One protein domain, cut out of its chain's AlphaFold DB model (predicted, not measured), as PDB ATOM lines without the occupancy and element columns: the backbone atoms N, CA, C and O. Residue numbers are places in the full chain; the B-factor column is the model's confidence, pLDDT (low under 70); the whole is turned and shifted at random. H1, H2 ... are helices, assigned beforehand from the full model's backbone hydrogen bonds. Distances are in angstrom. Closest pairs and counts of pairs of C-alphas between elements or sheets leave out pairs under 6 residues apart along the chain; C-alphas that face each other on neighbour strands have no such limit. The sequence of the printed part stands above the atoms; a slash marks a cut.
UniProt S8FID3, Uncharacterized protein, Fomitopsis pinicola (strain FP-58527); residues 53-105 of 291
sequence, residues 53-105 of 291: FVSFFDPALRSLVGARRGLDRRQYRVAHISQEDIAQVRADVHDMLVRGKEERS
ATOM      1  N   PHE A  53      -9.252  57.523  50.175       87.88
ATOM      2  CA  PHE A  53      -9.402  56.684  48.991       87.88
ATOM      3  C   PHE A  53      -8.572  55.419  49.116       87.88
ATOM      4  O   PHE A  53      -7.363  55.489  49.284       87.88
ATOM      5  N   VAL A  54      -9.212  54.261  48.967       91.62
ATOM      6  CA  VAL A  54      -8.504  52.984  48.868       91.62
ATOM      7  C   VAL A  54      -8.279  52.668  47.397       91.62
ATOM      8  O   VAL A  54      -9.230  52.537  46.624       91.62
ATOM      9  N   SER A  55      -7.013  52.571  47.000       90.44
ATOM     10  CA  SER A  55      -6.644  52.347  45.607       90.44
ATOM     11  C   SER A  55      -6.361  50.875  45.317       90.44
ATOM     12  O   SER A  55      -5.476  50.267  45.911       90.44
ATOM     13  N   PHE A  56      -7.017  50.322  44.294       92.06
ATOM     14  CA  PHE A  56      -6.642  49.019  43.724       92.06
ATOM     15  C   PHE A  56      -5.332  49.074  42.921       92.06
ATOM     16  O   PHE A  56      -4.890  48.051  42.391       92.06
ATOM     17  N   PHE A  57      -4.725  50.253  42.774       89.12
ATOM     18  CA  PHE A  57      -3.411  50.441  42.158       89.12
ATOM     19  C   PHE A  57      -2.256  50.361  43.161       89.12
ATOM     20  O   PHE A  57      -1.116  50.573  42.764       89.12
ATOM     21  N   ASP A  58      -2.529  50.018  44.423       92.06
ATOM     22  CA  ASP A  58      -1.485  49.763  45.413       92.06
ATOM     23  C   ASP A  58      -0.560  48.612  44.946       92.06
ATOM     24  O   ASP A  58      -1.043  47.495  44.719       92.06
ATOM     25  N   PRO A  59       0.761  48.845  44.798       90.25
ATOM     26  CA  PRO A  59       1.718  47.806  44.420       90.25
ATOM     27  C   PRO A  59       1.829  46.666  45.446       90.25
ATOM     28  O   PRO A  59       2.354  45.601  45.110       90.25
ATOM     29  N   ALA A  60       1.313  46.839  46.669       91.69
ATOM     30  CA  ALA A  60       1.180  45.754  47.638       91.69
ATOM     31  C   ALA A  60       0.210  44.648  47.173       91.69
ATOM     32  O   ALA A  60       0.382  43.498  47.577       91.69
ATOM     33  N   LEU A  61      -0.754  44.959  46.294       93.25
ATOM     34  CA  LEU A  61      -1.739  44.011  45.755       93.25
ATOM     35  C   LEU A  61      -1.130  43.184  44.612       93.25
ATOM     36  O   LEU A  61      -1.377  43.418  43.421       93.25
ATOM     37  N   ARG A  62      -0.274  42.223  44.970       93.44
ATOM     38  CA  ARG A  62       0.595  41.497  44.027       93.44
ATOM     39  C   ARG A  62      -0.175  40.718  42.963       93.44
ATOM     40  O   ARG A  62       0.314  40.620  41.833       93.44
ATOM     41  N   SER A  63      -1.362  40.191  43.279       92.94
ATOM     42  CA  SER A  63      -2.184  39.466  42.296       92.94
ATOM     43  C   SER A  63      -2.673  40.397  41.184       92.94
ATOM     44  O   SER A  63      -2.611  40.038  40.009       92.94
ATOM     45  N   LEU A  64      -3.040  41.637  41.527       91.31
ATOM     46  CA  LEU A  64      -3.448  42.650  40.553       91.31
ATOM     47  C   LEU A  64      -2.262  43.188  39.752       91.31
ATOM     48  O   LEU A  64      -2.395  43.411  38.550       91.31
ATOM     49  N   VAL A  65      -1.098  43.372  40.382       90.31
ATOM     50  CA  VAL A  65       0.127  43.762  39.665       90.31
ATOM     51  C   VAL A  65       0.483  42.714  38.611       90.31
ATOM     52  O   VAL A  65       0.758  43.069  37.467       90.31
ATOM     53  N   GLY A  66       0.436  41.427  38.967       88.50
ATOM     54  CA  GLY A  66       0.661  40.327  38.030       88.50
ATOM     55  C   GLY A  66      -0.354  40.312  36.885       88.50
ATOM     56  O   GLY A  66       0.045  40.239  35.725       88.50
ATOM     57  N   ALA A  67      -1.644  40.455  37.201       89.69
ATOM     58  CA  ALA A  67      -2.731  40.423  36.221       89.69
ATOM     59  C   ALA A  67      -2.696  41.581  35.207       89.69
ATOM     60  O   ALA A  67      -3.237  41.449  34.114       89.69
ATOM     61  N   ARG A  68      -2.073  42.715  35.549       90.19
ATOM     62  CA  ARG A  68      -1.976  43.901  34.679       90.19
ATOM     63  C   ARG A  68      -0.801  43.868  33.704       90.19
ATOM     64  O   ARG A  68      -0.748  44.703  32.803       90.19
ATOM     65  N   ARG A  69       0.158  42.955  33.876       88.31
ATOM     66  CA  ARG A  69       1.362  42.914  33.032       88.31
ATOM     67  C   ARG A  69       0.991  42.668  31.572       88.31
ATOM     68  O   ARG A  69       0.319  41.693  31.258       88.31
ATOM     69  N   GLY A  70       1.468  43.544  30.689       85.62
ATOM     70  CA  GLY A  70       1.223  43.452  29.247       85.62
ATOM     71  C   GLY A  70      -0.194  43.836  28.807       85.62
ATOM     72  O   GLY A  70      -0.516  43.644  27.639       85.62
ATOM     73  N   LEU A  71      -1.030  44.363  29.709       86.44
ATOM     74  CA  LEU A  71      -2.360  44.878  29.381       86.44
ATOM     75  C   LEU A  71      -2.355  46.405  29.289       86.44
ATOM     76  O   LEU A  71      -1.636  47.081  30.029       86.44
ATOM     77  N   ASP A  72      -3.227  46.938  28.436       81.62
ATOM     78  CA  ASP A  72      -3.527  48.365  28.386       81.62
ATOM     79  C   ASP A  72      -4.351  48.805  29.612       81.62
ATOM     80  O   ASP A  72      -5.138  48.029  30.170       81.62
ATOM     81  N   ARG A  73      -4.227  50.074  30.021       77.88
ATOM     82  CA  ARG A  73      -4.925  50.625  31.196       77.88
ATOM     83  C   ARG A  73      -6.448  50.484  31.096       77.88
ATOM     84  O   ARG A  73      -7.112  50.255  32.108       77.88
ATOM     85  N   ARG A  74      -7.016  50.519  29.883       80.38
ATOM     86  CA  ARG A  74      -8.456  50.318  29.617       80.38
ATOM     87  C   ARG A  74      -8.900  48.872  29.810       80.38
ATOM     88  O   ARG A  74     -10.092  48.602  29.989       80.38
ATOM     89  N   GLN A  75      -7.963  47.931  29.775       84.12
ATOM     90  CA  GLN A  75      -8.195  46.504  29.977       84.12
ATOM     91  C   GLN A  75      -8.021  46.085  31.436       84.12
ATOM     92  O   GLN A  75      -8.359  44.957  31.783       84.12
ATOM     93  N   TYR A  76      -7.552  46.977  32.313       87.00
ATOM     94  CA  TYR A  76      -7.415  46.658  33.726       87.00
ATOM     95  C   TYR A  76      -8.776  46.332  34.334       87.00
ATOM     96  O   TYR A  76      -9.754  47.076  34.208       87.00
ATOM     97  N   ARG A  77      -8.848  45.179  34.990       86.19
ATOM     98  CA  ARG A  77     -10.024  44.708  35.719       86.19
ATOM     99  C   ARG A  77      -9.584  44.293  37.111       86.19
ATOM    100  O   ARG A  77      -8.496  43.754  37.283       86.19
ATOM    101  N   VAL A  78     -10.460  44.486  38.091       88.44
ATOM    102  CA  VAL A  78     -10.321  43.881  39.427       88.44
ATOM    103  C   VAL A  78     -10.891  42.454  39.387       88.44
ATOM    104  O   VAL A  78     -11.670  42.040  40.238       88.44
ATOM    105  N   ALA A  79     -10.585  41.718  38.320       84.25
ATOM    106  CA  ALA A  79     -10.985  40.328  38.158       84.25
ATOM    107  C   ALA A  79      -9.848  39.432  38.657       84.25
ATOM    108  O   ALA A  79      -8.681  39.786  38.508       84.25
ATOM    109  N   HIS A  80     -10.187  38.275  39.231       83.31
ATOM    110  CA  HIS A  80      -9.214  37.283  39.716       83.31
ATOM    111  C   HIS A  80      -8.239  37.795  40.794       83.31
ATOM    112  O   HIS A  80      -7.131  37.279  40.926       83.31
ATOM    113  N   ILE A  81      -8.653  38.794  41.579       92.88
ATOM    114  CA  ILE A  81      -7.918  39.219  42.774       92.88
ATOM    115  C   ILE A  81      -7.847  38.062  43.786       92.88
ATOM    116  O   ILE A  81      -8.829  37.344  43.996       92.88
ATOM    117  N   SER A  82      -6.672  37.864  44.383       95.06
ATOM    118  CA  SER A  82      -6.438  36.819  45.388       95.06
ATOM    119  C   SER A  82      -7.218  37.078  46.684       95.06
ATOM    120  O   SER A  82      -7.611  38.211  46.968       95.06
ATOM    121  N   GLN A  83      -7.453  36.036  47.488       95.50
ATOM    122  CA  GLN A  83      -8.150  36.194  48.774       95.50
ATOM    123  C   GLN A  83      -7.323  37.021  49.762       95.50
ATOM    124  O   GLN A  83      -7.880  37.791  50.543       95.50
ATOM    125  N   GLU A  84      -6.001  36.908  49.679       95.19
ATOM    126  CA  GLU A  84      -5.037  37.675  50.457       95.19
ATOM    127  C   GLU A  84      -5.141  39.171  50.128       95.19
ATOM    128  O   GLU A  84      -5.309  39.994  51.027       95.19
ATOM    129  N   ASP A  85      -5.144  39.525  48.839       95.94
ATOM    130  CA  ASP A  85      -5.288  40.918  48.403       95.94
ATOM    131  C   ASP A  85      -6.691  41.469  48.722       95.94
ATOM    132  O   ASP A  85      -6.825  42.636  49.092       95.94
ATOM    133  N   ILE A  86      -7.749  40.647  48.648       95.44
ATOM    134  CA  ILE A  86      -9.095  41.041  49.106       95.44
ATOM    135  C   ILE A  86      -9.081  41.370  50.601       95.44
ATOM    136  O   ILE A  86      -9.666  42.376  51.013       95.44
ATOM    137  N   ALA A  87      -8.451  40.526  51.422       96.25
ATOM    138  CA  ALA A  87      -8.352  40.747  52.858       96.25
ATOM    139  C   ALA A  87      -7.588  42.044  53.164       96.25
ATOM    140  O   ALA A  87      -8.048  42.829  53.994       96.25
ATOM    141  N   GLN A  88      -6.503  42.318  52.433       95.06
ATOM    142  CA  GLN A  88      -5.750  43.565  52.555       95.06
ATOM    143  C   GLN A  88      -6.600  44.791  52.199       95.06
ATOM    144  O   GLN A  88      -6.637  45.746  52.967       95.06
ATOM    145  N   VAL A  89      -7.323  44.773  51.073       94.88
ATOM    146  CA  VAL A  89      -8.194  45.897  50.682       94.88
ATOM    147  C   VAL A  89      -9.295  46.122  51.721       94.88
ATOM    148  O   VAL A  89      -9.615  47.264  52.039       94.88
ATOM    149  N   ARG A  90      -9.873  45.055  52.286       95.56
ATOM    150  CA  ARG A  90     -10.873  45.178  53.360       95.56
ATOM    151  C   ARG A  90     -10.288  45.791  54.629       95.56
ATOM    152  O   ARG A  90     -10.965  46.611  55.243       95.56
ATOM    153  N   ALA A  91      -9.065  45.416  54.998       94.31
ATOM    154  CA  ALA A  91      -8.353  46.022  56.119       94.31
ATOM    155  C   ALA A  91      -8.090  47.514  55.859       94.31
ATOM    156  O   ALA A  91      -8.462  48.341  56.682       94.31
ATOM    157  N   ASP A  92      -7.591  47.870  54.672       93.19
ATOM    158  CA  ASP A  92      -7.372  49.266  54.279       93.19
ATOM    159  C   ASP A  92      -8.675  50.090  54.339       93.19
ATOM    160  O   ASP A  92      -8.676  51.220  54.823       93.19
ATOM    161  N   VAL A  93      -9.801  49.534  53.874       94.06
ATOM    162  CA  VAL A  93     -11.121  50.188  53.961       94.06
ATOM    163  C   VAL A  93     -11.546  50.373  55.413       94.06
ATOM    164  O   VAL A  93     -12.011  51.453  55.774       94.06
ATOM    165  N   HIS A  94     -11.396  49.342  56.245       93.25
ATOM    166  CA  HIS A  94     -11.722  49.425  57.664       93.25
ATOM    167  C   HIS A  94     -10.904  50.524  58.353       93.25
ATOM    168  O   HIS A  94     -11.488  51.385  59.008       93.25
ATOM    169  N   ASP A  95      -9.591  50.554  58.131       89.62
ATOM    170  CA  ASP A  95      -8.678  51.542  58.711       89.62
ATOM    171  C   ASP A  95      -9.040  52.974  58.298       89.62
ATOM    172  O   ASP A  95      -8.983  53.893  59.114       89.62
ATOM    173  N   MET A  96      -9.477  53.180  57.050       88.44
ATOM    174  CA  MET A  96      -9.944  54.496  56.595       88.44
ATOM    175  C   MET A  96     -11.304  54.892  57.189       88.44
ATOM    176  O   MET A  96     -11.553  56.083  57.367       88.44
ATOM    177  N   LEU A  97     -12.179  53.930  57.505       87.88
ATOM    178  CA  LEU A  97     -13.510  54.190  58.069       87.88
ATOM    179  C   LEU A  97     -13.492  54.476  59.573       87.88
ATOM    180  O   LEU A  97     -14.303  55.272  60.043       87.88
ATOM    181  N   VAL A  98     -12.599  53.832  60.329       88.69
ATOM    182  CA  VAL A  98     -12.473  54.056  61.782       88.69
ATOM    183  C   VAL A  98     -11.700  55.331  62.124       88.69
ATOM    184  O   VAL A  98     -11.682  55.747  63.282       88.69
ATOM    185  N   ARG A  99     -11.076  55.964  61.125       80.12
ATOM    186  CA  ARG A  99     -10.253  57.158  61.295       80.12
ATOM    187  C   ARG A  99     -11.069  58.349  61.798       80.12
ATOM    188  O   ARG A  99     -12.144  58.663  61.282       80.12
ATOM    189  N   GLY A 100     -10.528  59.060  62.785       72.94
ATOM    190  CA  GLY A 100     -11.111  60.307  63.271       72.94
ATOM    191  C   GLY A 100     -11.048  61.412  62.212       72.94
ATOM    192  O   GLY A 100     -10.064  61.546  61.488       72.94
ATOM    193  N   LYS A 101     -12.079  62.267  62.143       66.81
ATOM    194  CA  LYS A 101     -12.122  63.413  61.204       66.81
ATOM    195  C   LYS A 101     -10.982  64.421  61.404       66.81
ATOM    196  O   LYS A 101     -10.698  65.187  60.487       66.81
ATOM    197  N   GLU A 102     -10.368  64.439  62.586       65.44
ATOM    198  CA  GLU A 102      -9.257  65.335  62.931       65.44
ATOM    199  C   GLU A 102      -7.902  64.851  62.394       65.44
ATOM    200  O   GLU A 102      -6.987  65.651  62.244       65.44
ATOM    201  N   GLU A 103      -7.790  63.586  61.982       66.38
ATOM    202  CA  GLU A 103      -6.596  63.034  61.323       66.38
ATOM    203  C   GLU A 103      -6.607  63.307  59.812       66.38
ATOM    204  O   GLU A 103      -6.141  62.508  58.994       66.38
ATOM    205  N   ARG A 104      -7.225  64.413  59.390       67.25
ATOM    206  CA  ARG A 104      -7.205  64.839  57.992       67.25
ATOM    207  C   ARG A 104      -5.834  65.378  57.642       67.25
ATOM    208  O   ARG A 104      -5.273  66.210  58.352       67.25
ATOM    209  N   SER A 105      -5.325  64.925  56.507       73.12
ATOM    210  CA  SER A 105      -4.113  65.502  55.961       73.12
ATOM    211  C   SER A 105      -4.326  66.949  55.564       73.12
ATOM    212  O   SER A 105      -5.406  67.362  55.142       73.12
TER     213      SER A 105
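Overview. This is residues 53 to 105 of the 291 residues of an uncharacterized protein of Fomitopsis pinicola (strain FP-58527) (UniProt S8FID3). A short helix, H1, and a long helix, H2, make a loose corner where both begin; residues 69 to 75 stick out as a loop at one end, residues 97 to 105 at the other. The 53 printed residues hold H1, then H2, with no named strand; the class is all helix, with under half of the residues, 23, in named elements. The whole is loose, radius of gyration of the C-alphas 13.3 A, and elongated, spanning 41 by 22 by 14 A.

Arrangement. Look at H1, residues 62 to 68, and H2, residues 83 to 98: they are close but not clearly touching, their closest C-alphas, those of Ser 63 and Asp 85, 7.0 A apart. Their lines stand only just about perpendicular, at 73 degrees. In both, every O i to N i+4 pair is within hydrogen-bond range.

Along the chain. Find C-alpha 62 at (0.595, 41.497, 44.027); H1 runs 10.0 A to C-alpha 68. H2 runs 22.5 A from C-alpha 83 at (-8.150, 36.194, 48.774) to C-alpha 98 at (-12.473, 54.056, 61.782).

Size, cuts and confidence. The C-alphas farthest apart, Gly 70 and Glu 102, are 41.5 A apart. The printed part has no cut; 14 residues make the long link. Residues 101 to 104 are under pLDDT 70.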